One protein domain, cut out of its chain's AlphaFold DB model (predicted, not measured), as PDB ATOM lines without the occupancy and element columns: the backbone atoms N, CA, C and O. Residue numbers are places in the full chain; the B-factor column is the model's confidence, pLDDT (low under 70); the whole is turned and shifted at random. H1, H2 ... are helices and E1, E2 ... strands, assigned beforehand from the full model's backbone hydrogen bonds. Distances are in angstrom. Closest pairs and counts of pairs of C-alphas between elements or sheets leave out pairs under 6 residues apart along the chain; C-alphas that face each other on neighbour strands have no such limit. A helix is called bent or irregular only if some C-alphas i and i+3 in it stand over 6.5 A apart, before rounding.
ATOM      1  N   THR A 726      26.702  39.418 197.851       91.81
ATOM      2  CA  THR A 726      27.348  39.384 196.533       91.81
ATOM      3  C   THR A 726      28.684  38.653 196.589       91.81
ATOM      4  O   THR A 726      29.516  38.962 197.440       91.81
ATOM      5  N   ARG A 727      28.934  37.739 195.645       93.00
ATOM      6  CA  ARG A 727      30.192  36.974 195.536       93.00
ATOM      7  C   ARG A 727      31.418  37.872 195.348       93.00
ATOM      8  O   ARG A 727      32.522  37.509 195.728       93.00
ATOM      9  N   ALA A 728      31.212  39.074 194.801       91.00
ATOM     10  CA  ALA A 728      32.250  40.092 194.650       91.00
ATOM     11  C   ALA A 728      32.787  40.630 195.992       91.00
ATOM     12  O   ALA A 728      33.887  41.179 196.026       91.00
ATOM     13  N   LYS A 729      32.034  40.500 197.096       90.69
ATOM     14  CA  LYS A 729      32.515  40.849 198.438       90.69
ATOM     15  C   LYS A 729      33.320  39.667 199.002       90.69
ATOM     16  O   LYS A 729      32.743  38.591 199.163       90.69
ATOM     17  N   PRO A 730      34.602  39.849 199.382       90.44
ATOM     18  CA  PRO A 730      35.446  38.754 199.871       90.44
ATOM     19  C   PRO A 730      34.846  37.977 201.050       90.44
ATOM     20  O   PRO A 730      34.946  36.756 201.090       90.44
ATOM     21  N   ALA A 731      34.157  38.670 201.964       87.81
ATOM     22  CA  ALA A 731      33.490  38.051 203.111       87.81
ATOM     23  C   ALA A 731      32.369  37.070 202.717       87.81
ATOM     24  O   ALA A 731      32.048  36.169 203.482       87.81
ATOM     25  N   HIS A 732      31.779  37.229 201.529       93.00
ATOM     26  CA  HIS A 732      30.693  36.377 201.047       93.00
ATOM     27  C   HIS A 732      31.173  35.299 200.077       93.00
ATOM     28  O   HIS A 732      30.454  34.332 199.878       93.00
ATOM     29  N   ALA A 733      32.355  35.438 199.465       93.69
ATOM     30  CA  ALA A 733      32.848  34.485 198.466       93.69
ATOM     31  C   ALA A 733      32.838  33.037 198.992       93.69
ATOM     32  O   ALA A 733      32.324  32.147 198.321       93.69
ATOM     33  N   ARG A 734      33.265  32.850 200.247       94.25
ATOM     34  CA  ARG A 734      33.228  31.556 200.942       94.25
ATOM     35  C   ARG A 734      31.820  30.958 201.026       94.25
ATOM     36  O   ARG A 734      31.664  29.762 200.826       94.25
ATOM     37  N   ALA A 735      30.800  31.783 201.264       94.06
ATOM     38  CA  ALA A 735      29.410  31.334 201.329       94.06
ATOM     39  C   ALA A 735      28.932  30.759 199.979       94.06
ATOM     40  O   ALA A 735      28.212  29.765 199.936       94.06
ATOM     41  N   PHE A 736      29.368  31.343 198.858       96.31
ATOM     42  CA  PHE A 736      29.075  30.781 197.536       96.31
ATOM     43  C   PHE A 736      29.809  29.467 197.307       96.31
ATOM     44  O   PHE A 736      29.209  28.529 196.800       96.31
ATOM     45  N   ASP A 737      31.088  29.395 197.670       95.75
ATOM     46  CA  ASP A 737      31.885  28.188 197.453       95.75
ATOM     47  C   ASP A 737      31.350  27.008 198.290       95.75
ATOM     48  O   ASP A 737      31.262  25.891 197.780       95.75
ATOM     49  N   GLU A 738      30.894  27.255 199.523       96.19
ATOM     50  CA  GLU A 738      30.191  26.272 200.366       96.19
ATOM     51  C   GLU A 738      28.845  25.855 199.753       96.19
ATOM     52  O   GLU A 738      28.597  24.664 199.577       96.19
ATOM     53  N   LEU A 739      28.015  26.810 199.317       96.56
ATOM     54  CA  LEU A 739      26.744  26.497 198.655       96.56
ATOM     55  C   LEU A 739      26.946  25.659 197.380       96.56
ATOM     56  O   LEU A 739      26.160  24.756 197.112       96.56
ATOM     57  N   ILE A 740      27.993  25.942 196.600       96.25
ATOM     58  CA  ILE A 740      28.305  25.236 195.348       96.25
ATOM     59  C   ILE A 740      28.826  23.819 195.617       96.25
ATOM     60  O   ILE A 740      28.446  22.891 194.903       96.25
ATOM     61  N   SER A 741      29.704  23.656 196.608       96.38
ATOM     62  CA  SER A 741      30.375  22.381 196.890       96.38
ATOM     63  C   SER A 741      29.542  21.436 197.755       96.38
ATOM     64  O   SER A 741      29.493  20.245 197.469       96.38
ATOM     65  N   VAL A 742      28.867  21.962 198.779       96.25
ATOM     66  CA  VAL A 742      28.113  21.184 199.776       96.25
ATOM     67  C   VAL A 742      26.613  21.174 199.473       96.25
ATOM     68  O   VAL A 742      25.897  20.288 199.922       96.25
ATOM     69  N   GLY A 743      26.106  22.155 198.716       96.19
ATOM     70  CA  GLY A 743      24.661  22.356 198.562       96.19
ATOM     71  C   GLY A 743      24.014  23.010 199.789       96.19
ATOM     72  O   GLY A 743      22.792  23.056 199.886       96.19
ATOM     73  N   ALA A 744      24.808  23.532 200.724       96.81
ATOM     74  CA  ALA A 744      24.331  24.174 201.941       96.81
ATOM     75  C   ALA A 744      25.278  25.295 202.380       96.81
ATOM     76  O   ALA A 744      26.493  25.184 202.221       96.81
ATOM     77  N   VAL A 745      24.738  26.369 202.955       97.31
ATOM     78  CA  VAL A 745      25.531  27.485 203.479       97.31
ATOM     79  C   VAL A 745      24.857  28.175 204.658       97.31
ATOM     80  O   VAL A 745      23.649  28.406 204.659       97.31
ATOM     81  N   ASN A 746      25.653  28.573 205.651       96.12
ATOM     82  CA  ASN A 746      25.207  29.449 206.728       96.12
ATOM     83  C   ASN A 746      25.433  30.920 206.355       96.12
ATOM     84  O   ASN A 746      26.564  31.375 206.194       96.12
ATOM     85  N   LEU A 747      24.349  31.679 206.250       95.38
ATOM     86  CA  LEU A 747      24.344  33.110 205.975       95.38
ATOM     87  C   LEU A 747      24.162  33.873 207.283       95.38
ATOM     88  O   LEU A 747      23.144  33.736 207.960       95.38
ATOM     89  N   GLN A 748      25.141  34.694 207.639       94.50
ATOM     90  CA  GLN A 748      25.059  35.530 208.828       94.50
ATOM     91  C   GLN A 748      24.377  36.862 208.492       94.50
ATOM     92  O   GLN A 748      24.841  37.610 207.632       94.50
ATOM     93  N   VAL A 749      23.270  37.163 209.174       93.75
ATOM     94  CA  VAL A 749      22.580  38.455 209.097       93.75
ATOM     95  C   VAL A 749      22.951  39.277 210.321       93.75
ATOM     96  O   VAL A 749      22.411  39.086 211.415       93.75
ATOM     97  N   ASP A 750      23.892  40.192 210.126       92.62
ATOM     98  CA  ASP A 750      24.455  40.993 211.203       92.62
ATOM     99  C   ASP A 750      23.525  42.124 211.656       92.62
ATOM    100  O   ASP A 750      22.847  42.795 210.866       92.62
ATOM    101  N   VAL A 751      23.527  42.346 212.970       91.06
ATOM    102  CA  VAL A 751      22.833  43.463 213.609       91.06
ATOM    103  C   VAL A 751      23.609  44.753 213.319       91.06
ATOM    104  O   VAL A 751      24.822  44.769 213.515       91.06
ATOM    105  N   PRO A 752      22.964  45.843 212.866       91.44
ATOM    106  CA  PRO A 752      23.665  47.103 212.632       91.44
ATOM    107  C   PRO A 752      24.129  47.747 213.948       91.44
ATOM    108  O   PRO A 752      23.433  47.656 214.954       91.44
ATOM    109  N   ASP A 753      25.227  48.508 213.918       90.81
ATOM    110  CA  ASP A 753      25.719  49.267 215.087       90.81
ATOM    111  C   ASP A 753      24.700  50.280 215.619       90.81
ATOM    112  O   ASP A 753      24.787  50.741 216.747       90.81
ATOM    113  N   SER A 754      23.737  50.682 214.792       89.44
ATOM    114  CA  SER A 754      22.514  51.322 215.252       89.44
ATOM    115  C   SER A 754      21.437  51.231 214.181       89.44
ATOM    116  O   SER A 754      21.739  51.190 212.986       89.44
ATOM    117  N   SER A 755      20.174  51.249 214.592       88.62
ATOM    118  CA  SER A 755      19.046  51.117 213.678       88.62
ATOM    119  C   SER A 755      18.017  52.226 213.851       88.62
ATOM    120  O   SER A 755      17.835  52.794 214.926       88.62
ATOM    121  N   GLY A 756      17.340  52.550 212.750       88.06
ATOM    122  CA  GLY A 756      16.159  53.419 212.733       88.06
ATOM    123  C   GLY A 756      14.886  52.641 213.050       88.06
ATOM    124  O   GLY A 756      13.793  53.203 213.024       88.06
ATOM    125  N   PHE A 757      15.037  51.349 213.332       89.06
ATOM    126  CA  PHE A 757      13.966  50.404 213.541       89.06
ATOM    127  C   PHE A 757      14.241  49.617 214.812       89.06
ATOM    128  O   PHE A 757      15.383  49.284 215.129       89.06
ATOM    129  N   TYR A 758      13.187  49.293 215.540       90.25
ATOM    130  CA  TYR A 758      13.281  48.446 216.714       90.25
ATOM    131  C   TYR A 758      12.152  47.430 216.718       90.25
ATOM    132  O   TYR A 758      11.135  47.579 216.037       90.25
ATOM    133  N   ASN A 759      12.374  46.360 217.475       87.69
ATOM    134  CA  ASN A 759      11.475  45.226 217.602       87.69
ATOM    135  C   ASN A 759      11.089  44.668 216.221       87.69
ATOM    136  O   ASN A 759       9.914  44.445 215.937       87.69
ATOM    137  N   VAL A 760      12.109  44.508 215.365       88.62
ATOM    138  CA  VAL A 760      12.005  43.956 214.010       88.62
ATOM    139  C   VAL A 760      11.755  42.456 214.099       88.62
ATOM    140  O   VAL A 760      12.499  41.738 214.769       88.62
ATOM    141  N   ARG A 761      10.714  41.984 213.417       86.94
ATOM    142  CA  ARG A 761      10.231  40.604 213.482       86.94
ATOM    143  C   ARG A 761       9.984  40.068 212.095       86.94
ATOM    144  O   ARG A 761       9.320  40.732 211.308       86.94
ATOM    145  N   VAL A 762      10.434  38.854 211.833       86.69
ATOM    146  CA  VAL A 762      10.189  38.152 210.575       86.69
ATOM    147  C   VAL A 762       8.782  37.566 210.594       86.69
ATOM    148  O   VAL A 762       8.431  36.787 211.477       86.69
ATOM    149  N   ARG A 763       7.973  37.956 209.611       83.75
ATOM    150  CA  ARG A 763       6.685  37.334 209.278       83.75
ATOM    151  C   ARG A 763       6.881  36.242 208.236       83.75
ATOM    152  O   ARG A 763       6.334  35.152 208.376       83.75
ATOM    153  N   ASP A 764       7.694  36.540 207.228       85.19
ATOM    154  CA  ASP A 764       8.059  35.622 206.158       85.19
ATOM    155  C   ASP A 764       9.528  35.811 205.759       85.19
ATOM    156  O   ASP A 764      10.051  36.923 205.826       85.19
ATOM    157  N   ALA A 765      10.188  34.741 205.320       87.44
ATOM    158  CA  ALA A 765      11.528  34.807 204.739       87.44
ATOM    159  C   ALA A 765      11.604  34.005 203.439       87.44
ATOM    160  O   ALA A 765      10.963  32.956 203.287       87.44
ATOM    161  N   ARG A 766      12.378  34.514 202.485       89.44
ATOM    162  CA  ARG A 766      12.608  33.925 201.164       89.44
ATOM    163  C   ARG A 766      14.073  34.081 200.795       89.44
ATOM    164  O   ARG A 766      14.732  35.009 201.250       89.44
ATOM    165  N   ALA A 767      14.564  33.187 199.956       91.44
ATOM    166  CA  ALA A 767      15.918  33.199 199.447       91.44
ATOM    167  C   ALA A 767      15.887  33.017 197.929       91.44
ATOM    168  O   ALA A 767      15.106  32.226 197.406       91.44
ATOM    169  N   PHE A 768      16.753  33.746 197.237       91.06
ATOM    170  CA  PHE A 768      16.954  33.640 195.798       91.06
ATOM    171  C   PHE A 768      18.450  33.592 195.518       91.06
ATOM    172  O   PHE A 768      19.198  34.435 196.014       91.06
ATOM    173  N   VAL A 769      18.893  32.641 194.704       91.50
ATOM    174  CA  VAL A 769      20.296  32.510 194.297       91.50
ATOM    175  C   VAL A 769      20.381  32.709 192.788       91.50
ATOM    176  O   VAL A 769      19.725  32.002 192.017       91.50
ATOM    177  N   PHE A 770      21.143  33.705 192.333       86.44
ATOM    178  CA  PHE A 770      21.174  34.051 190.913       86.44
ATOM    179  C   PHE A 770      22.536  34.562 190.410       86.44
ATOM    180  O   PHE A 770      23.301  35.169 191.166       86.44
ATOM    181  N   PRO A 771      22.837  34.347 189.112       85.88
ATOM    182  CA  PRO A 771      22.107  33.458 188.200       85.88
ATOM    183  C   PRO A 771      22.366  31.975 188.528       85.88
ATOM    184  O   PRO A 771      23.506  31.577 188.745       85.88
ATOM    185  N   ALA A 772      21.319  31.145 188.539       77.94
ATOM    186  CA  ALA A 772      21.494  29.687 188.543       77.94
ATOM    187  C   ALA A 772      21.834  29.180 187.125       77.94
ATOM    188  O   ALA A 772      21.736  29.936 186.152       77.94
ATOM    189  N   ALA A 773      22.221  27.916 186.973       80.06
ATOM    190  CA  ALA A 773      22.532  27.291 185.688       80.06
ATOM    191  C   ALA A 773      21.337  27.330 184.719       80.06
ATOM    192  O   ALA A 773      20.184  27.227 185.126       80.06
ATOM    193  N   SER A 774      21.600  27.478 183.416       80.06
ATOM    194  CA  SER A 774      20.546  27.578 182.389       80.06
ATOM    195  C   SER A 774      19.756  26.303 182.150       80.06
ATOM    196  O   SER A 774      18.690  26.375 181.552       80.06
ATOM    197  N   SER A 775      20.262  25.163 182.609       81.88
ATOM    198  CA  SER A 775      19.581  23.872 182.541       81.88
ATOM    199  C   SER A 775      18.443  23.724 183.555       81.88
ATOM    200  O   SER A 775      17.682  22.770 183.448       81.88
ATOM    201  N   VAL A 776      18.326  24.629 184.532       81.25
ATOM    202  CA  VAL A 776      17.350  24.531 185.623       81.25
ATOM    203  C   VAL A 776      16.261  25.588 185.449       81.25
ATOM    204  O   VAL A 776      16.540  26.788 185.437       81.25
ATOM    205  N   THR A 777      15.007  25.154 185.320       85.56
ATOM    206  CA  THR A 777      13.847  26.059 185.251       85.56
ATOM    207  C   THR A 777      13.349  26.438 186.645       85.56
ATOM    208  O   THR A 777      13.059  27.610 186.891       85.56
ATOM    209  N   GLU A 778      13.304  25.474 187.564       90.06
ATOM    210  CA  GLU A 778      12.834  25.635 188.941       90.06
ATOM    211  C   GLU A 778      13.925  25.232 189.930       90.06
ATOM    212  O   GLU A 778      14.588  24.211 189.769       90.06
ATOM    213  N   VAL A 779      14.112  26.064 190.948       89.75
ATOM    214  CA  VAL A 779      15.096  25.860 192.006       89.75
ATOM    215  C   VAL A 779      14.358  25.655 193.322       89.75
ATOM    216  O   VAL A 779      13.559  26.512 193.704       89.75
ATOM    217  N   HIS A 780      14.671  24.570 194.033       92.56
ATOM    218  CA  HIS A 780      14.134  24.268 195.360       92.56
ATOM    219  C   HIS A 780      15.176  24.578 196.438       92.56
ATOM    220  O   HIS A 780      16.314  24.114 196.383       92.56
ATOM    221  N   LEU A 781      14.783  25.386 197.419       93.19
ATOM    222  CA  LEU A 781      15.621  25.804 198.535       93.19
ATOM    223  C   LEU A 781      14.913  25.523 199.858       93.19
ATOM    224  O   LEU A 781      13.714  25.763 200.006       93.19
ATOM    225  N   ARG A 782      15.674  25.095 200.857       94.06
ATOM    226  CA  ARG A 782      15.247  25.021 202.252       94.06
ATOM    227  C   ARG A 782      15.971  26.103 203.041       94.06
ATOM    228  O   ARG A 782      17.192  26.202 203.000       94.06
ATOM    229  N   LEU A 783      15.213  26.939 203.743       92.88
ATOM    230  CA  LEU A 783      15.737  28.018 204.576       92.88
ATOM    231  C   LEU A 783      15.393  27.756 206.040       92.88
ATOM    232  O   LEU A 783      14.223  27.619 206.394       92.88
ATOM    233  N   THR A 784      16.407  27.723 206.894       92.25
ATOM    234  CA  THR A 784      16.275  27.413 208.320       92.25
ATOM    235  C   THR A 784      16.939  28.507 209.147       92.25
ATOM    236  O   THR A 784      18.128  28.770 208.986       92.25
ATOM    237  N   HIS A 785      16.202  29.143 210.057       91.19
ATOM    238  CA  HIS A 785      16.802  30.098 210.995       91.19
ATOM    239  C   HIS A 785      17.522  29.352 212.127       91.19
ATOM    240  O   HIS A 785      17.037  28.334 212.631       91.19
ATOM    241  N   GLY A 786      18.709  29.830 212.490       89.25
ATOM    242  CA  GLY A 786      19.541  29.272 213.551       89.25
ATOM    243  C   GLY A 786      18.903  29.407 214.939       89.25
ATOM    244  O   GLY A 786      17.885  30.070 215.099       89.25
ATOM    245  N   PRO A 787      19.493  28.801 215.979       87.56
ATOM    246  CA  PRO A 787      18.915  28.769 217.324       87.56
ATOM    247  C   PRO A 787      19.104  30.075 218.117       87.56
ATOM    248  O   PRO A 787      18.906  30.086 219.329       87.56
ATOM    249  N   SER A 788      19.535  31.172 217.486       88.69
ATOM    250  CA  SER A 788      19.685  32.467 218.154       88.69
ATOM    251  C   SER A 788      19.131  33.600 217.306       88.69
ATOM    252  O   SER A 788      19.466  33.721 216.127       88.69
ATOM    253  N   SER A 789      18.373  34.479 217.951       88.56
ATOM    254  CA  SER A 789      17.840  35.719 217.394       88.56
ATOM    255  C   SER A 789      18.383  36.902 218.189       88.56
ATOM    256  O   SER A 789      18.503  36.827 219.411       88.56
ATOM    257  N   SER A 790      18.647  38.021 217.523       91.12
ATOM    258  CA  SER A 790      19.048  39.282 218.160       91.12
ATOM    259  C   SER A 790      18.077  40.376 217.762       91.12
ATOM    260  O   SER A 790      17.707  40.432 216.610       91.12
ATOM    261  N   PHE A 791      17.651  41.282 218.635       89.06
ATOM    262  CA  PHE A 791      16.787  42.399 218.223       89.06
ATOM    263  C   PHE A 791      16.951  43.603 219.145       89.06
ATOM    264  O   PHE A 791      17.352  43.470 220.296       89.06
ATOM    265  N   PHE A 792      16.581  44.789 218.667       91.50
ATOM    266  CA  PHE A 792      16.504  45.978 219.515       91.50
ATOM    267  C   PHE A 792      15.149  46.028 220.226       91.50
ATOM    268  O   PHE A 792      14.132  46.188 219.551       91.50
ATOM    269  N   PRO A 793      15.064  45.890 221.559       87.12
ATOM    270  CA  PRO A 793      13.773  45.844 222.247       87.12
ATOM    271  C   PRO A 793      13.050  47.191 222.310       87.12
ATOM    272  O   PRO A 793      11.828  47.211 222.449       87.12
ATOM    273  N   SER A 794      13.782  48.300 222.206       87.44
ATOM    274  CA  SER A 794      13.267  49.659 222.359       87.44
ATOM    275  C   SER A 794      13.924  50.626 221.374       87.44
ATOM    276  O   SER A 794      14.973  50.339 220.791       87.44
ATOM    277  N   GLN A 795      13.326  51.811 221.250       89.44
ATOM    278  CA  GLN A 795      13.895  52.936 220.509       89.44
ATOM    279  C   GLN A 795      15.298  53.319 221.010       89.44
ATOM    280  O   GLN A 795      16.188  53.536 220.191       89.44
ATOM    281  N   SER A 796      15.517  53.375 222.330       89.00
ATOM    282  CA  SER A 796      16.835  53.694 222.903       89.00
ATOM    283  C   SER A 796      17.881  52.648 222.524       89.00
ATOM    284  O   SER A 796      18.929  53.001 221.997       89.00
ATOM    285  N   ALA A 797      17.552  51.362 222.667       88.38
ATOM    286  CA  ALA A 797      18.446  50.262 222.326       88.38
ATOM    287  C   ALA A 797      18.840  50.267 220.840       88.38
ATOM    288  O   ALA A 797      19.999  50.025 220.511       88.38
ATOM    289  N   ALA A 798      17.899  50.580 219.941       89.62
ATOM    290  CA  ALA A 798      18.184  50.722 218.512       89.62
ATOM    291  C   ALA A 798      19.099  51.913 218.209       89.62
ATOM    292  O   ALA A 798      20.005  51.803 217.383       89.62
ATOM    293  N   LEU A 799      18.889  53.045 218.885       88.38
ATOM    294  CA  LEU A 799      19.710  54.243 218.714       88.38
ATOM    295  C   LEU A 799      21.132  54.078 219.266       88.38
ATOM    296  O   LEU A 799      22.061  54.631 218.671       88.38
ATOM    297  N   GLU A 800      21.270  53.340 220.367       90.44
ATOM    298  CA  GLU A 800      22.521  53.061 221.085       90.44
ATOM    299  C   GLU A 800      23.296  51.864 220.524       90.44
ATOM    300  O   GLU A 800      24.452  51.682 220.891       90.44
ATOM    301  N   GLY A 801      22.684  51.037 219.669       89.56
ATOM    302  CA  GLY A 801      23.352  49.842 219.148       89.56
ATOM    303  C   GLY A 801      23.446  48.696 220.146       89.56
ATOM    304  O   GLY A 801      24.397  47.927 220.109       89.56
ATOM    305  N   SER A 802      22.482  48.590 221.061       92.25
ATOM    306  CA  SER A 802      22.477  47.591 222.136       92.25
ATOM    307  C   SER A 802      21.397  46.529 221.893       92.25
ATOM    308  O   SER A 802      20.328  46.588 222.510       92.25
ATOM    309  N   PRO A 803      21.600  45.578 220.960       92.12
ATOM    310  CA  PRO A 803      20.635  44.514 220.731       92.12
ATOM    311  C   PRO A 803      20.599  43.538 221.909       92.12
ATOM    312  O   PRO A 803      21.581  43.337 222.617       92.12
ATOM    313  N   VAL A 804      19.455  42.884 222.077       89.62
ATOM    314  CA  VAL A 804      19.290  41.753 222.985       89.62
ATOM    315  C   VAL A 804      19.271  40.478 222.160       89.62
ATOM    316  O   VAL A 804      18.447  40.341 221.253       89.62
ATOM    317  N   THR A 805      20.157  39.548 222.498       89.38
ATOM    318  CA  THR A 805      20.215  38.215 221.897       89.38
ATOM    319  C   THR A 805      19.526  37.205 222.801       89.38
ATOM    320  O   THR A 805      19.702  37.227 224.019       89.38
ATOM    321  N   PHE A 806      18.743  36.315 222.207       84.62
ATOM    322  CA  PHE A 806      18.124  35.194 222.897       84.62
ATOM    323  C   PHE A 806      18.273  33.917 222.075       84.62
ATOM    324  O   PHE A 806      18.249  33.944 220.841       84.62
ATOM    325  N   SER A 807      18.414  32.796 222.774       85.81
ATOM    326  CA  SER A 807      18.422  31.469 222.170       85.81
ATOM    327  C   SER A 807      17.013  30.888 222.138       85.81
ATOM    328  O   SER A 807      16.212  31.119 223.043       85.81
ATOM    329  N   HIS A 808      16.709  30.130 221.095       78.44
ATOM    330  CA  HIS A 808      15.433  29.456 220.894       78.44
ATOM    331  C   HIS A 808      15.649  28.122 220.174       78.44
ATOM    332  O   HIS A 808      16.690  27.893 219.558       78.44
ATOM    333  N   ILE A 809      14.650  27.236 220.236       75.44
ATOM    334  CA  ILE A 809      14.650  26.004 219.438       75.44
ATOM    335  C   ILE A 809      14.752  26.396 217.959       75.44
ATOM    336  O   ILE A 809      14.211  27.427 217.539       75.44
ATOM    337  N   ARG A 810      15.493  25.599 217.182       68.25
ATOM    338  CA  ARG A 810      15.652  25.824 215.746       68.25
ATOM    339  C   ARG A 810      14.273  25.912 215.101       68.25
ATOM    340  O   ARG A 810      13.411  25.064 215.329       68.25
ATOM    341  N   LEU A 811      14.064  26.968 214.329       68.81
ATOM    342  CA  LEU A 811      12.811  27.165 213.623       68.81
ATOM    343  C   LEU A 811      12.587  26.044 212.612       68.81
ATOM    344  O   LEU A 811      13.543  25.564 212.001       68.81
ATOM    345  N   ARG A 812      11.319  25.662 212.409       75.75
ATOM    346  CA  ARG A 812      10.956  24.732 211.334       75.75
ATOM    347  C   ARG A 812      11.492  25.271 210.012       75.75
ATOM    348  O   ARG A 812      11.250  26.428 209.664       75.75
ATOM    349  N   SER A 813      12.226  24.424 209.303       80.25
ATOM    350  CA  SER A 813      12.768  24.745 207.994       80.25
ATOM    351  C   SER A 813      11.643  25.082 207.025       80.25
ATOM    352  O   SER A 813      10.654  24.357 206.920       80.25
ATOM    353  N   LYS A 814      11.800  26.184 206.297       84.25
ATOM    354  CA  LYS A 814      10.865  26.593 205.259       84.25
ATOM    355  C   LYS A 814      11.365  26.099 203.909       84.25
ATOM    356  O   LYS A 814      12.396  26.568 203.427       84.25
ATOM    357  N   LEU A 815      10.612  25.195 203.292       87.25
ATOM    358  CA  LEU A 815      10.811  24.821 201.896       87.25
ATOM    359  C   LEU A 815      10.217  25.908 200.990       87.25
ATOM    360  O   LEU A 815       9.116  26.406 201.235       87.25
ATOM    361  N   MET A 816      10.952  26.295 199.956       88.69
ATOM    362  CA  MET A 816      10.502  27.247 198.950       88.69
ATOM    363  C   MET A 816      11.034  26.860 197.576       88.69
ATOM    364  O   MET A 816      12.113  26.284 197.466       88.69
ATOM    365  N   SER A 817      10.314  27.237 196.524       88.69
ATOM    366  CA  SER A 817      10.823  27.133 195.159       88.69
ATOM    367  C   SER A 817      10.595  28.408 194.361       88.69
ATOM    368  O   SER A 817       9.661  29.176 194.625       88.69
ATOM    369  N   TYR A 818      11.473  28.669 193.393       88.31
ATOM    370  CA  TYR A 818      11.341  29.800 192.481       88.31
ATOM    371  C   TYR A 818      11.717  29.431 191.051       88.31
ATOM    372  O   TYR A 818      12.603  28.614 190.803       88.31
ATOM    373  N   VAL A 819      11.058  30.096 190.100       85.06
ATOM    374  CA  VAL A 819      11.423  30.020 188.683       85.06
ATOM    375  C   VAL A 819      12.714  30.803 188.485       85.06
ATOM    376  O   VAL A 819      12.755  31.999 188.775       85.06
ATOM    377  N   ARG A 820      13.760  30.166 187.958       82.50
ATOM    378  CA  ARG A 820      15.087  30.776 187.779       82.50
ATOM    379  C   ARG A 820      15.043  32.090 186.996       82.50
ATOM    380  O   ARG A 820      15.724  33.048 187.346       82.50
ATOM    381  N   GLU A 821      14.287  32.106 185.904       76.75
ATOM    382  CA  GLU A 821      14.294  33.192 184.915       76.75
ATOM    383  C   GLU A 821      13.678  34.478 185.460       76.75
ATOM    384  O   GLU A 821      14.149  35.580 185.187       76.75
ATOM    385  N   THR A 822      12.627  34.334 186.258       75.38
ATOM    386  CA  THR A 822      11.831  35.448 186.768       75.38
ATOM    387  C   THR A 822      12.084  35.714 188.249       75.38
ATOM    388  O   THR A 822      11.728  36.784 188.741       75.38
ATOM    389  N   CYS A 823      12.700  34.764 188.963       72.94
ATOM    390  CA  CYS A 823      12.797  34.717 190.422       72.94
ATOM    391  C   CYS A 823      11.471  34.995 191.119       72.94
ATOM    392  O   CYS A 823      11.407  35.605 192.184       72.94
ATOM    393  N   THR A 824      10.388  34.531 190.501       77.94
ATOM    394  CA  THR A 824       9.086  34.466 191.147       77.94
ATOM    395  C   THR A 824       9.013  33.182 191.950       77.94
ATOM    396  O   THR A 824       9.210  32.090 191.418       77.94
ATOM    397  N   SER A 825       8.718  33.332 193.239       74.81
ATOM    398  CA  SER A 825       8.384  32.221 194.127       74.81
ATOM    399  C   SER A 825       7.175  31.467 193.564       74.81
ATOM    400  O   SER A 825       6.105  32.059 193.398       74.81
ATOM    401  N   ILE A 826       7.336  30.175 193.288       73.25
ATOM    402  CA  ILE A 826       6.283  29.297 192.751       73.25
ATOM    403  C   ILE A 826       5.307  28.945 193.874       73.25
ATOM    404  O   ILE A 826       4.095  29.090 193.728       73.25
ATOM    405  N   THR A 827       5.836  28.655 195.064       63.19
ATOM    406  CA  THR A 827       5.076  28.565 196.317       63.19
ATOM    407  C   THR A 827       4.704  29.957 196.838       63.19
ATOM    408  O   THR A 827       5.197  30.418 197.863       63.19
ATOM    409  N   SER A 828       3.867  30.678 196.094       47.69
ATOM    410  CA  SER A 828       3.166  31.889 196.555       47.69
ATOM    411  C   SER A 828       1.678  31.631 196.847       47.69
ATOM    412  O   SER A 828       0.984  32.523 197.329       47.69
ATOM    413  N   GLY A 829       1.195  30.409 196.576       38.81
ATOM    414  CA  GLY A 829      -0.232  30.072 196.519       38.81
ATOM    415  C   GLY A 829      -0.923  29.773 197.848       38.81
ATOM    416  O   GLY A 829      -2.145  29.799 197.915       38.81
ATOM    417  N   THR A 830      -0.184  29.542 198.922       39.53
ATOM    418  CA  THR A 830      -0.738  29.481 200.276       39.53
ATOM    419  C   THR A 830       0.379  29.915 201.217       39.53
ATOM    420  O   THR A 830       1.458  29.318 201.168       39.53
ATOM    421  N   PRO A 831       0.199  30.938 202.078       41.75
ATOM    422  CA  PRO A 831       0.944  30.914 203.327       41.75
ATOM    423  C   PRO A 831       0.590  29.554 203.909       41.75
ATOM    424  O   PRO A 831      -0.588  29.328 204.175       41.75
ATOM    425  N   VAL A 832       1.543  28.615 203.942       36.81
ATOM    426  CA  VAL A 832       1.316  27.304 204.549       36.81
ATOM    427  C   VAL A 832       0.652  27.623 205.875       36.81
ATOM    428  O   VAL A 832       1.240  28.312 206.710       36.81
ATOM    429  N   SER A 833      -0.608  27.238 206.025       34.91
ATOM    430  CA  SER A 833      -1.475  27.646 207.129       34.91
ATOM    431  C   SER A 833      -1.018  27.070 208.481       34.91
ATOM    432  O   SER A 833      -1.728  27.197 209.469       34.91
ATOM    433  N   GLY A 834       0.192  26.497 208.531       31.89
ATOM    434  CA  GLY A 834       0.966  26.153 209.725       31.89
ATOM    435  C   GLY A 834       2.484  26.348 209.555       31.89
ATOM    436  O   GLY A 834       3.266  25.561 210.084       31.89
ATOM    437  N   GLY A 835       2.923  27.322 208.744       36.25
ATOM    438  CA  GLY A 835       4.340  27.520 208.410       36.25
ATOM    439  C   GLY A 835       4.777  28.970 208.205       36.25
ATOM    440  O   GLY A 835       5.894  29.214 207.746       36.25
ATOM    441  N   ALA A 836       3.945  29.955 208.546       42.53
ATOM    442  CA  ALA A 836       4.518  31.255 208.848       42.53
ATOM    443  C   ALA A 836       5.410  31.066 210.085       42.53
ATOM    444  O   ALA A 836       4.988  30.464 211.073       42.53
ATOM    445  N   MET A 837       6.622  31.630 210.089       49.62
ATOM    446  CA  MET A 837       7.427  31.724 211.321       49.62
ATOM    447  C   MET A 837       6.684  32.475 212.456       49.62
ATOM    448  O   MET A 837       7.196  32.600 213.565       49.62
ATOM    449  N   SER A 838       5.462  32.959 212.190       43.03
ATOM    450  CA  SER A 838       4.523  33.617 213.090       43.03
ATOM    451  C   SER A 838       3.724  32.708 214.031       43.03
ATOM    452  O   SER A 838       2.926  33.251 214.793       43.03
ATOM    453  N   ASP A 839       3.863  31.376 214.000       41.28
ATOM    454  CA  ASP A 839       3.007  30.491 214.828       41.28
ATOM    455  C   ASP A 839       3.171  30.702 216.342       41.28
ATOM    456  O   ASP A 839       2.313  30.338 217.147       41.28
ATOM    457  N   SER A 840       4.224  31.405 216.742       46.31
ATOM    458  CA  SER A 840       4.366  31.922 218.087       46.31
ATOM    459  C   SER A 840       4.030  33.422 218.130       46.31
ATOM    460  O   SER A 840       4.822  34.284 217.746       46.31
ATOM    461  N   LYS A 841       2.865  33.766 218.698       50.41
ATOM    462  CA  LYS A 841       2.514  35.162 219.037       50.41
ATOM    463  C   LYS A 841       3.534  35.829 219.988       50.41
ATOM    464  O   LYS A 841       3.552  37.066 220.061       50.41
ATOM    465  N   TYR A 842       4.356  35.045 220.704       47.25
ATOM    466  CA  TYR A 842       5.160  35.478 221.860       47.25
ATOM    467  C   TYR A 842       6.682  35.435 221.628       47.25
ATOM    468  O   TYR A 842       7.352  36.448 221.824       47.25
ATOM    469  N   ILE A 843       7.222  34.313 221.148       51.12
ATOM    470  CA  ILE A 843       8.575  34.186 220.587       51.12
ATOM    471  C   ILE A 843       8.540  34.742 219.168       51.12
ATOM    472  O   ILE A 843       7.941  34.152 218.270       51.12
ATOM    473  N   ARG A 844       9.127  35.920 218.996       64.69
ATOM    474  CA  ARG A 844       9.104  36.675 217.748       64.69
ATOM    475  C   ARG A 844      10.525  36.687 217.197       64.69
ATOM    476  O   ARG A 844      11.402  37.298 217.801       64.69
ATOM    477  N   TYR A 845      10.743  35.978 216.095       78.38
ATOM    478  CA  TYR A 845      12.064  35.823 215.491       78.38
ATOM    479  C   TYR A 845      12.487  37.097 214.786       78.38
ATOM    480  O   TYR A 845      11.693  37.743 214.100       78.38
ATOM    481  N   SER A 846      13.746  37.459 214.959       88.62
ATOM    482  CA  SER A 846      14.347  38.587 214.269       88.62
ATOM    483  C   SER A 846      14.979  38.144 212.954       88.62
ATOM    484  O   SER A 846      15.404  36.995 212.859       88.62
ATOM    485  N   PRO A 847      15.152  39.037 211.965       91.00
ATOM    486  CA  PRO A 847      15.910  38.680 210.768       91.00
ATOM    487  C   PRO A 847      17.401  38.483 211.080       91.00
ATOM    488  O   PRO A 847      18.111  37.861 210.301       91.00
ATOM    489  N   TYR A 848      17.869  38.995 212.219       92.88
ATOM    490  CA  TYR A 848      19.249  38.908 212.667       92.88
ATOM    491  C   TYR A 848      19.603  37.521 213.209       92.88
ATOM    492  O   TYR A 848      18.790  36.878 213.879       92.88
ATOM    493  N   GLY A 849      20.840  37.096 212.958       92.56
ATOM    494  CA  GLY A 849      21.353  35.775 213.312       92.56
ATOM    495  C   GLY A 849      21.727  34.949 212.084       92.56
ATOM    496  O   GLY A 849      21.818  35.460 210.967       92.56
ATOM    497  N   THR A 850      21.968  33.662 212.302       93.94
ATOM    498  CA  THR A 850      22.405  32.744 211.247       93.94
ATOM    499  C   THR A 850      21.208  32.138 210.519       93.94
ATOM    500  O   THR A 850      20.256  31.687 211.150       93.94
ATOM    501  N   TRP A 851      21.270  32.084 209.193       94.81
ATOM    502  CA  TRP A 851      20.290  31.449 208.318       94.81
ATOM    503  C   TRP A 851      20.969  30.359 207.500       94.81
ATOM    504  O   TRP A 851      21.824  30.652 206.672       94.81
ATOM    505  N   LEU A 852      20.586  29.108 207.715       95.88
ATOM    506  CA  LEU A 852      21.026  27.991 206.891       95.88
ATOM    507  C   LEU A 852      20.183  27.958 205.614       95.88
ATOM    508  O   LEU A 852      18.959  27.845 205.681       95.88
ATOM    509  N   LEU A 853      20.847  28.066 204.470       96.50
ATOM    510  CA  LEU A 853      20.267  27.920 203.145       96.50
ATOM    511  C   LEU A 853      20.768  26.620 202.518       96.50
ATOM    512  O   LEU A 853      21.972  26.444 202.367       96.50
ATOM    513  N   GLU A 854      19.853  25.744 202.125       96.62
ATOM    514  CA  GLU A 854      20.150  24.432 201.545       96.62
ATOM    515  C   GLU A 854      19.442  24.269 200.203       96.62
ATOM    516  O   GLU A 854      18.310  24.721 200.028       96.62
ATOM    517  N   VAL A 855      20.109  23.618 199.259       94.81
ATOM    518  CA  VAL A 855      19.553  23.227 197.963       94.81
ATOM    519  C   VAL A 855      18.898  21.865 198.118       94.81
ATOM    520  O   VAL A 855      19.496  20.958 198.691       94.81
ATOM    521  N   ILE A 856      17.668  21.732 197.633       94.31
ATOM    522  CA  ILE A 856      16.897  20.492 197.730       94.31
ATOM    523  C   ILE A 856      16.733  19.902 196.331       94.31
ATOM    524  O   ILE A 856      16.589  20.641 195.356       94.31
ATOM    525  N   ASP A 857      16.808  18.574 196.241       90.56
ATOM    526  CA  ASP A 857      16.629  17.772 195.021       90.56
ATOM    527  C   ASP A 857      17.588  18.105 193.859       90.56
ATOM    528  O   ASP A 857      17.409  17.636 192.735       90.56
ATOM    529  N   GLN A 858      18.618  18.925 194.100       91.56
ATOM    530  CA  GLN A 858      19.589  19.368 193.098       91.56
ATOM    531  C   GLN A 858      20.976  19.559 193.735       91.56
ATOM    532  O   GLN A 858      21.071  20.013 194.877       91.56
ATOM    533  N   PRO A 859      22.077  19.263 193.017       93.56
ATOM    534  CA  PRO A 859      23.419  19.524 193.524       93.56
ATOM    535  C   PRO A 859      23.705  21.032 193.578       93.56
ATOM    536  O   PRO A 859      23.290  21.786 192.697       93.56
ATOM    537  N   GLY A 860      24.511  21.473 194.548       92.94
ATOM    538  CA  GLY A 860      24.930  22.878 194.674       92.94
ATOM    539  C   GLY A 860      25.621  23.453 193.426       92.94
ATOM    540  O   GLY A 860      25.582  24.662 193.182       92.94
ATOM    541  N   SER A 861      26.180  22.591 192.571       94.69
ATOM    542  CA  SER A 861      26.851  22.955 191.315       94.69
ATOM    543  C   SER A 861      25.964  23.717 190.322       94.69
ATOM    544  O   SER A 861      26.493  24.460 189.491       94.69
ATOM    545  N   ILE A 862      24.632  23.649 190.450       93.94
ATOM    546  CA  ILE A 862      23.705  24.499 189.682       93.94
ATOM    547  C   ILE A 862      23.957  25.999 189.918       93.94
ATOM    548  O   ILE A 862      23.595  26.826 189.083       93.94
ATOM    549  N   PHE A 863      24.598  26.370 191.028       94.69
ATOM    550  CA  PHE A 863      24.928  27.748 191.382       94.69
ATOM    551  C   PHE A 863      26.380  28.127 191.083       94.69
ATOM    552  O   PHE A 863      26.832  29.175 191.536       94.69
ATOM    553  N   ALA A 864      27.113  27.351 190.275       92.88
ATOM    554  CA  ALA A 864      28.499  27.669 189.910       92.88
ATOM    555  C   ALA A 864      28.667  29.093 189.334       92.88
ATOM    556  O   ALA A 864      29.673  29.764 189.589       92.88
ATOM    557  N   ASN A 865      27.646  29.570 188.612       91.00
ATOM    558  CA  ASN A 865      27.592  30.902 188.006       91.00
ATOM    559  C   ASN A 865      26.911  31.961 188.888       91.00
ATOM    560  O   ASN A 865      26.802  33.113 188.466       91.00
ATOM    561  N   ALA A 866      26.444  31.602 190.087       91.75
ATOM    562  CA  ALA A 866      25.740  32.530 190.956       91.75
ATOM    563  C   ALA A 866      26.678  33.646 191.432       91.75
ATOM    564  O   ALA A 866      27.811  33.413 191.863       91.75
ATOM    565  N   SER A 867      26.184  34.879 191.353       92.38
ATOM    566  CA  SER A 867      26.888  36.085 191.788       92.38
ATOM    567  C   SER A 867      26.243  36.724 193.012       92.38
ATOM    568  O   SER A 867      26.905  37.497 193.707       92.38
ATOM    569  N   THR A 868      24.969  36.419 193.273       91.62
ATOM    570  CA  THR A 868      24.180  37.015 194.351       91.62
ATOM    571  C   THR A 868      23.309  35.957 195.028       91.62
ATOM    572  O   THR A 868      22.590  35.218 194.358       91.62
ATOM    573  N   ILE A 869      23.349  35.918 196.359       92.88
ATOM    574  CA  ILE A 869      22.345  35.274 197.208       92.88
ATOM    575  C   ILE A 869      21.549  36.408 197.846       92.88
ATOM    576  O   ILE A 869      22.120  37.285 198.489       92.88
ATOM    577  N   ARG A 870      20.237  36.430 197.651       91.19
ATOM    578  CA  ARG A 870      19.341  37.462 198.170       91.19
ATOM    579  C   ARG A 870      18.372  36.843 199.159       91.19
ATOM    580  O   ARG A 870      17.586  35.983 198.776       91.19
ATOM    581  N   LEU A 871      18.403  37.310 200.401       91.75
ATOM    582  CA  LEU A 871      17.388  37.009 201.402       91.75
ATOM    583  C   LEU A 871      16.347  38.127 201.403       91.75
ATOM    584  O   LEU A 871      16.699  39.294 201.546       91.75
ATOM    585  N   GLU A 872      15.076  37.784 201.242       89.69
ATOM    586  CA  GLU A 872      13.962  38.712 201.411       89.69
ATOM    587  C   GLU A 872      13.198  38.380 202.686       89.69
ATOM    588  O   GLU A 872      12.744  37.254 202.870       89.69
ATOM    589  N   PHE A 873      13.026  39.374 203.547       89.00
ATOM    590  CA  PHE A 873      12.284  39.274 204.792       89.00
ATOM    591  C   PHE A 873      11.040  40.153 204.706       89.00
ATOM    592  O   PHE A 873      11.151  41.363 204.517       89.00
ATOM    593  N   ASP A 874       9.857  39.571 204.872       87.06
ATOM    594  CA  ASP A 874       8.671  40.336 205.246       87.06
ATOM    595  C   ASP A 874       8.725  40.561 206.754       87.06
ATOM    596  O   ASP A 874       8.699  39.599 207.525       87.06
ATOM    597  N   VAL A 875       8.858  41.815 207.177       87.56
ATOM    598  CA  VAL A 875       9.083  42.168 208.577       87.56
ATOM    599  C   VAL A 875       7.996  43.075 209.138       87.56
ATOM    600  O   VAL A 875       7.521  43.990 208.472       87.56
ATOM    601  N   ALA A 876       7.651  42.845 210.405       87.75
ATOM    602  CA  ALA A 876       6.991  43.807 211.284       87.75
ATOM    603  C   ALA A 876       8.046  44.585 212.072       87.75
ATOM    604  O   ALA A 876       8.961  43.972 212.616       87.75
ATOM    605  N   PHE A 877       7.919  45.902 212.193       89.19
ATOM    606  CA  PHE A 877       8.853  46.718 212.971       89.19
ATOM    607  C   PHE A 877       8.202  48.007 213.474       89.19
ATOM    608  O   PHE A 877       7.110  48.382 213.053       89.19
ATOM    609  N   TYR A 878       8.912  48.717 214.348       88.25
ATOM    610  CA  TYR A 878       8.570  50.072 214.764       88.25
ATOM    611  C   TYR A 878       9.675  51.033 214.349       88.25
ATOM    612  O   TYR A 878      10.858  50.733 214.519       88.25
ATOM    613  N   ALA A 879       9.295  52.177 213.787       85.81
ATOM    614  CA  ALA A 879      10.237  53.217 213.401       85.81
ATOM    615  C   ALA A 879      10.581  54.111 214.602       85.81
ATOM    616  O   ALA A 879       9.720  54.461 215.410       85.81
ATOM    617  N   VAL A 880      11.847  54.500 214.707       83.81
ATOM    618  CA  VAL A 880      12.326  55.492 215.676       83.81
ATOM    619  C   VAL A 880      11.765  56.872 215.307       83.81
ATOM    620  O   VAL A 880      12.003  57.371 214.207       83.81
ATOM    621  N   SER A 881      11.043  57.510 216.229       76.69
ATOM    622  CA  SER A 881      10.503  58.863 216.038       76.69
ATOM    623  C   SER A 881      11.620  59.919 215.953       76.69
ATOM    624  O   SER A 881      12.602  59.863 216.695       76.69
ATOM    625  N   GLY A 882      11.495  60.886 215.034       66.50
ATOM    626  CA  GLY A 882      12.386  62.057 214.952       66.50
ATOM    627  C   GLY A 882      13.800  61.818 214.394       66.50
ATOM    628  O   GLY A 882      14.621  62.737 214.388       66.50
ATOM    629  N   GLY A 883      14.116  60.618 213.900       55.72
ATOM    630  CA  GLY A 883      15.407  60.325 213.276       55.72
ATOM    631  C   GLY A 883      15.491  60.847 211.838       55.72
ATOM    632  O   GLY A 883      15.066  60.169 210.910       55.72
ATOM    633  N   SER A 884      16.108  62.010 211.615       46.47
ATOM    634  CA  SER A 884      16.332  62.587 210.270       46.47
ATOM    635  C   SER A 884      17.305  61.796 209.379       46.47
ATOM    636  O   SER A 884      17.535  62.164 208.226       46.47
ATOM    637  N   ARG A 885      17.891  60.706 209.890       56.97
ATOM    638  CA  ARG A 885      18.784  59.816 209.145       56.97
ATOM    639  C   ARG A 885      18.157  58.436 209.045       56.97
ATOM    640  O   ARG A 885      17.875  57.811 210.065       56.97
ATOM    641  N   LEU A 886      18.005  57.970 207.808       61.97
ATOM    642  CA  LEU A 886      17.689  56.591 207.451       61.97
ATOM    643  C   LEU A 886      18.817  55.682 207.948       61.97
ATOM    644  O   LEU A 886      19.759  55.387 207.222       61.97
ATOM    645  N   ARG A 887      18.771  55.318 209.228       74.06
ATOM    646  CA  ARG A 887      19.685  54.337 209.805       74.06
ATOM    647  C   ARG A 887      19.363  52.961 209.213       74.06
ATOM    648  O   ARG A 887      18.191  52.681 208.943       74.06
ATOM    649  N   PRO A 888      20.371  52.110 208.998       82.19
ATOM    650  CA  PRO A 888      20.163  50.852 208.307       82.19
ATOM    651  C   PRO A 888      19.394  49.844 209.164       82.19
ATOM    652  O   PRO A 888      19.403  49.896 210.397       82.19
ATOM    653  N   MET A 889      18.706  48.915 208.498       83.25
ATOM    654  CA  MET A 889      18.137  47.753 209.178       83.25
ATOM    655  C   MET A 889      19.174  46.642 209.338       83.25
ATOM    656  O   MET A 889      19.171  46.006 210.379       83.25
ATOM    657  N   PHE A 890      20.069  46.438 208.371       88.06
ATOM    658  CA  PHE A 890      21.109  45.402 208.401       88.06
ATOM    659  C   PHE A 890      22.504  46.029 208.456       88.06
ATOM    660  O   PHE A 890      22.718  47.097 207.877       88.06
ATOM    661  N   ALA A 891      23.462  45.384 209.129       83.31
ATOM    662  CA  ALA A 891      24.840  45.876 209.132       83.31
ATOM    663  C   ALA A 891      25.430  45.891 207.708       83.31
ATOM    664  O   ALA A 891      25.114  45.042 206.874       83.31
ATOM    665  N   GLY A 892      26.282  46.875 207.410       75.62
ATOM    666  CA  GLY A 892      26.953  46.978 206.108       75.62
ATOM    667  C   GLY A 892      26.048  47.342 204.920       75.62
ATOM    668  O   GLY A 892      26.516  47.318 203.778       75.62
ATOM    669  N   GLN A 893      24.776  47.682 205.160       70.69
ATOM    670  CA  GLN A 893      23.927  48.364 204.184       70.69
ATOM    671  C   GLN A 893      23.901  49.863 204.487       70.69
ATOM    672  O   GLN A 893      23.566  50.257 205.597       70.69
ATOM    673  N   ASP A 894      24.200  50.708 203.498       54.59
ATOM    674  CA  ASP A 894      24.115  52.166 203.672       54.59
ATOM    675  C   ASP A 894      22.658  52.669 203.636       54.59
ATOM    676  O   ASP A 894      22.343  53.718 204.198       54.59
ATOM    677  N   GLN A 895      21.757  51.931 202.971       58.75
ATOM    678  CA  GLN A 895      20.327  52.233 202.872       58.75
ATOM    679  C   GLN A 895      19.492  50.952 202.826       58.75
ATOM    680  O   GLN A 895      19.902  49.947 202.249       58.75
ATOM    681  N   VAL A 896      18.285  51.013 203.396       57.94
ATOM    682  CA  VAL A 896      17.309  49.921 203.319       57.94
ATOM    683  C   VAL A 896      16.626  49.938 201.953       57.94
ATOM    684  O   VAL A 896      15.932  50.898 201.602       57.94
ATOM    685  N   ALA A 897      16.793  48.855 201.198       57.41
ATOM    686  CA  ALA A 897      16.010  48.580 200.003       57.41
ATOM    687  C   ALA A 897      14.622  48.063 200.411       57.41
ATOM    688  O   ALA A 897      14.430  46.873 200.662       57.41
ATOM    689  N   PHE A 898      13.648  48.969 200.494       61.94
ATOM    690  CA  PHE A 898      12.240  48.600 200.633       61.94
ATOM    691  C   PHE A 898      11.735  48.088 199.282       61.94
ATOM    692  O   PHE A 898      11.691  48.855 198.314       61.94
ATOM    693  N   SER A 899      11.342  46.817 199.194       58.56
ATOM    694  CA  SER A 899      10.582  46.351 198.034       58.56
ATOM    695  C   SER A 899       9.099  46.623 198.282       58.56
ATOM    696  O   SER A 899       8.545  46.307 199.332       58.56
ATOM    697  N   SER A 900       8.438  47.275 197.325       46.19
ATOM    698  CA  SER A 900       7.028  47.658 197.469       46.19
ATOM    699  C   SER A 900       6.061  46.478 197.327       46.19
ATOM    700  O   SER A 900       4.870  46.652 197.585       46.19
ATOM    701  N   LYS A 901       6.540  45.290 196.918       55.12
ATOM    702  CA  LYS A 901       5.735  44.069 196.800       55.12
ATOM    703  C   LYS A 901       6.563  42.802 197.065       55.12
ATOM    704  O   LYS A 901       7.608  42.639 196.428       55.12
ATOM    705  N   PRO A 902       6.062  41.865 197.891       51.84
ATOM    706  CA  PRO A 902       6.576  40.500 197.940       51.84
ATOM    707  C   PRO A 902       6.453  39.849 196.553       51.84
ATOM    708  O   PRO A 902       5.359  39.804 195.994       51.84
ATOM    709  N   GLY A 903       7.550  39.330 195.992       49.50
ATOM    710  CA  GLY A 903       7.504  38.502 194.775       49.50
ATOM    711  C   GLY A 903       7.387  39.236 193.430       49.50
ATOM    712  O   GLY A 903       6.931  38.632 192.462       49.50
ATOM    713  N   GLY A 904       7.791  40.508 193.326       52.69
ATOM    714  CA  GLY A 904       8.044  41.109 192.006       52.69
ATOM    715  C   GLY A 904       9.196  40.391 191.283       52.69
ATOM    716  O   GLY A 904      10.121  39.927 191.943       52.69
ATOM    717  N   SER A 905       9.156  40.276 189.949       49.56
ATOM    718  CA  SER A 905      10.209  39.617 189.157       49.56
ATOM    719  C   SER A 905      11.539  40.370 189.289       49.56
ATOM    720  O   SER A 905      11.731  41.411 188.661       49.56
ATOM    721  N   MET A 906      12.436  39.891 190.150       54.81
ATOM    722  CA  MET A 906      13.634  40.637 190.570       54.81
ATOM    723  C   MET A 906      14.927  40.155 189.903       54.81
ATOM    724  O   MET A 906      15.967  40.773 190.096       54.81
ATOM    725  N   CYS A 907      14.890  39.092 189.091       54.34
ATOM    726  CA  CYS A 907      16.099  38.538 188.465       54.34
ATOM    727  C   CYS A 907      16.539  39.218 187.162       54.34
ATOM    728  O   CYS A 907      17.482  38.769 186.507       54.34
ATOM    729  N   THR A 908      15.928  40.344 186.791       44.03
ATOM    730  CA  THR A 908      16.366  41.108 185.623       44.03
ATOM    731  C   THR A 908      17.590  41.960 185.946       44.03
ATOM    732  O   THR A 908      17.476  43.129 186.300       44.03
ATOM    733  N   SER A 909      18.755  41.356 185.706       42.47
ATOM    734  CA  SER A 909      20.089  41.953 185.587       42.47
ATOM    735  C   SER A 909      20.653  42.638 186.834       42.47
ATOM    736  O   SER A 909      19.977  43.351 187.561       42.47
ATOM    737  N   ALA A 910      21.955  42.439 187.026       35.88
ATOM    738  CA  ALA A 910      22.809  42.983 188.075       35.88
ATOM    739  C   ALA A 910      22.936  44.522 188.086       35.88
ATOM    740  O   ALA A 910      24.004  45.053 188.390       35.88
ATOM    741  N   THR A 911      21.881  45.271 187.763       40.69
ATOM    742  CA  THR A 911      21.761  46.610 188.325       40.69
ATOM    743  C   THR A 911      21.551  46.416 189.822       40.69
ATOM    744  O   THR A 911      20.505  45.873 190.190       40.69
ATOM    745  N   PRO A 912      22.516  46.805 190.687       41.78
ATOM    746  CA  PRO A 912      22.255  46.877 192.119       41.78
ATOM    747  C   PRO A 912      20.927  47.592 192.306       41.78
ATOM    748  O   PRO A 912      20.606  48.475 191.504       41.78
ATOM    749  N   PHE A 913      20.147  47.181 193.304       42.78
ATOM    750  CA  PHE A 913      18.876  47.811 193.628       42.78
ATOM    751  C   PHE A 913      19.124  49.302 193.920       42.78
ATOM    752  O   PHE A 913      19.295  49.719 195.061       42.78
ATOM    753  N   ASN A 914      19.169  50.123 192.868       39.75
ATOM    754  CA  ASN A 914      19.173  51.573 192.896       39.75
ATOM    755  C   ASN A 914      17.728  51.955 193.180       39.75
ATOM    756  O   ASN A 914      17.031  52.513 192.332       39.75
ATOM    757  N   GLY A 915      17.252  51.567 194.366       40.91
ATOM    758  CA  GLY A 915      16.037  52.118 194.918       40.91
ATOM    759  C   GLY A 915      16.217  53.625 194.875       40.91
ATOM    760  O   GLY A 915      17.093  54.176 195.539       40.91
ATOM    761  N   THR A 916      15.443  54.289 194.022       36.28
ATOM    762  CA  THR A 916      15.267  55.734 194.079       36.28
ATOM    763  C   THR A 916      15.030  56.096 195.539       36.28
ATOM    764  O   THR A 916      14.176  55.487 196.181       36.28
ATOM    765  N   SER A 917      15.856  57.015 196.056       39.34
ATOM    766  CA  SER A 917      15.951  57.413 197.464       39.34
ATOM    767  C   SER A 917      14.662  57.140 198.237       39.34
ATOM    768  O   SER A 917      13.619  57.753 197.980       39.34
ATOM    769  N   SER A 918      14.753  56.205 199.175       46.62
ATOM    770  CA  SER A 918      13.645  55.645 199.942       46.62
ATOM    771  C   SER A 918      12.855  56.671 200.756       46.62
ATOM    772  O   SER A 918      11.809  56.332 201.292       46.62
ATOM    773  N   THR A 919      13.259  57.940 200.788       46.09
ATOM    774  CA  THR A 919      12.546  59.035 201.447       46.09
ATOM    775  C   THR A 919      11.071  59.113 201.051       46.09
ATOM    776  O   THR A 919      10.244  59.296 201.931       46.09
ATOM    777  N   ALA A 920      10.710  58.920 199.774       42.72
ATOM    778  CA  ALA A 920       9.315  59.031 199.328       42.72
ATOM    779  C   ALA A 920       8.459  57.802 199.689       42.72
ATOM    780  O   ALA A 920       7.319  57.955 200.117       42.72
ATOM    781  N   ALA A 921       9.002  56.586 199.555       46.31
ATOM    782  CA  ALA A 921       8.305  55.353 199.940       46.31
ATOM    783  C   ALA A 921       8.194  55.223 201.466       46.31
ATOM    784  O   ALA A 921       7.163  54.802 201.979       46.31
ATOM    785  N   ILE A 922       9.226  55.663 202.189       49.97
ATOM    786  CA  ILE A 922       9.244  55.733 203.646       49.97
ATOM    787  C   ILE A 922       8.323  56.852 204.132       49.97
ATOM    788  O   ILE A 922       7.548  56.594 205.031       49.97
ATOM    789  N   GLN A 923       8.287  58.045 203.528       49.06
ATOM    790  CA  GLN A 923       7.286  59.071 203.879       49.06
ATOM    791  C   GLN A 923       5.851  58.628 203.560       49.06
ATOM    792  O   GLN A 923       4.930  58.960 204.305       49.06
ATOM    793  N   ALA A 924       5.649  57.857 202.489       47.72
ATOM    794  CA  ALA A 924       4.351  57.267 202.177       47.72
ATOM    795  C   ALA A 924       3.951  56.168 203.183       47.72
ATOM    796  O   ALA A 924       2.781  56.089 203.547       47.72
ATOM    797  N   ALA A 925       4.906  55.360 203.667       44.69
ATOM    798  CA  ALA A 925       4.683  54.310 204.670       44.69
ATOM    799  C   ALA A 925       4.609  54.838 206.119       44.69
ATOM    800  O   ALA A 925       3.856  54.307 206.931       44.69
ATOM    801  N   LEU A 926       5.355  55.900 206.442       47.53
ATOM    802  CA  LEU A 926       5.362  56.574 207.745       47.53
ATOM    803  C   LEU A 926       4.087  57.393 207.986       47.53
ATOM    804  O   LEU A 926       3.825  57.774 209.124       47.53
ATOM    805  N   GLY A 927       3.274  57.629 206.949       44.03
ATOM    806  CA  GLY A 927       2.121  58.519 207.020       44.03
ATOM    807  C   GLY A 927       2.547  59.970 207.265       44.03
ATOM    808  O   GLY A 927       3.621  60.255 207.791       44.03
TER     809      GLY A 927
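Overview. This is residues 726 to 927 of the 1047 residues of the protein "Hypothetical protein" of Chlamydomonas leiostraca (UniProt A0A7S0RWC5). The domain is an uneven sandwich: a strongly twisted sheet of four strands, E1 E7 E3 E6, partly face to face with a long, bent two-stranded ribbon, E2 and E8. H1 covers the edge strand E1, the small pair E4 and E5 with H2 extends from one end, and on the side of the ribbon away from the four-stranded sheet the long stretch 880 to 918 loops round to H4. The printed part has 202 residues with four named helices and eight named strands, in the order H1 E1 E2 E3 E4 H2 E5 E6 E7 H3 E8 H4; the sheets are antiparallel. The class is mixed, helices and strands, with under half of the residues, 93 of 202, in named elements. It is compact, with a radius of gyration of the C-alphas of 17.0 A, and spans 51 by 39 by 36 A.

Along the chain. Begin with the largest sheet: E1 is residues 744 to 749, E7 residues 849 to 856, E3 residues 778 to 785 and E6 residues 814 to 819. Find C-alpha 849 at (21.353, 35.775, 213.312); from there E7 runs 22.3 A to C-alpha 856, while E3 is 22.8 A long. The ribbon is E2, residues 757 to 770, 28.8 A, and E8, residues 868 to 879, 28.6 A. The third sheet is E4, residues 788 to 791, and E5, residues 804 to 807, with H2, residues 795 to 800, between them in the chain. Look for H1, residues 730 to 742, from C-alpha 730 at (35.446, 38.754, 199.871) over 19.0 A. H3 is residues 860 to 863, and H4, residues 919 to 926, ends with C-alpha 926 at (5.362, 56.574, 207.745).

Arrangement. In the largest sheet, look at N 747 and O 851, 2.8 A apart, for E1 and E7; N 782 and O 854, 2.8 A, for E7 and E3; N 781 and O 816, 2.8 A, for E3 and E6. The edge strands are E1 and E6. This sheet and the sheet E2 E8 form a sandwich, two sheets face to face, their best planes 31 degrees apart; the C-alphas of Ala 767 and Leu 783, the closest of E2 and E3, are 7.3 A apart. Within the ribbon N 766 and O 872 are 2.8 A apart; E2 bends by 95 degrees at residue 760 and E8 by 77 degrees at residue 876. Beyond that bend the C-alphas of Tyr 758 and Ala 798, the closest of E2 and H2, are 5.7 A apart. E3 runs on into E4 at 80 degrees, and E4 pairs with E5 at N 789 and O 806, 2.9 A. H1 on one face of the largest sheet gives two layers, a helix layer and a strand layer: it is over E1 at a height over the sheet of 7.1 A, along the strands at 19 degrees to E1 on the local plane, closest at the C-alphas of Leu 739 and Val 745, 5.1 A. With residues 739 to 742 alone H1 touches H3, closest at the C-alphas of Ile 740 and Gly 860, 4.2 A; H3 only grazes the sheet. H1 is only just irregular, with C-alphas 731 and 734 6.9 A apart. Every O i to N i+4 pair is within hydrogen-bond range in H2 and H4, 7 of 9 in H1, and H3 is too short for such a pair.

Size, cuts and confidence. The two C-alphas farthest apart, those of Ser 775 and Gly 882, are 50.6 A apart. The printed part has no cut. Two links are long: E6 to E7, 29 residues, and E8 to H4, 39 residues. The mean pLDDT of the printed part is 77.0; look for values under 70 at residues 810 to 811, 827 to 844, 882 to 886 and 894 to 927.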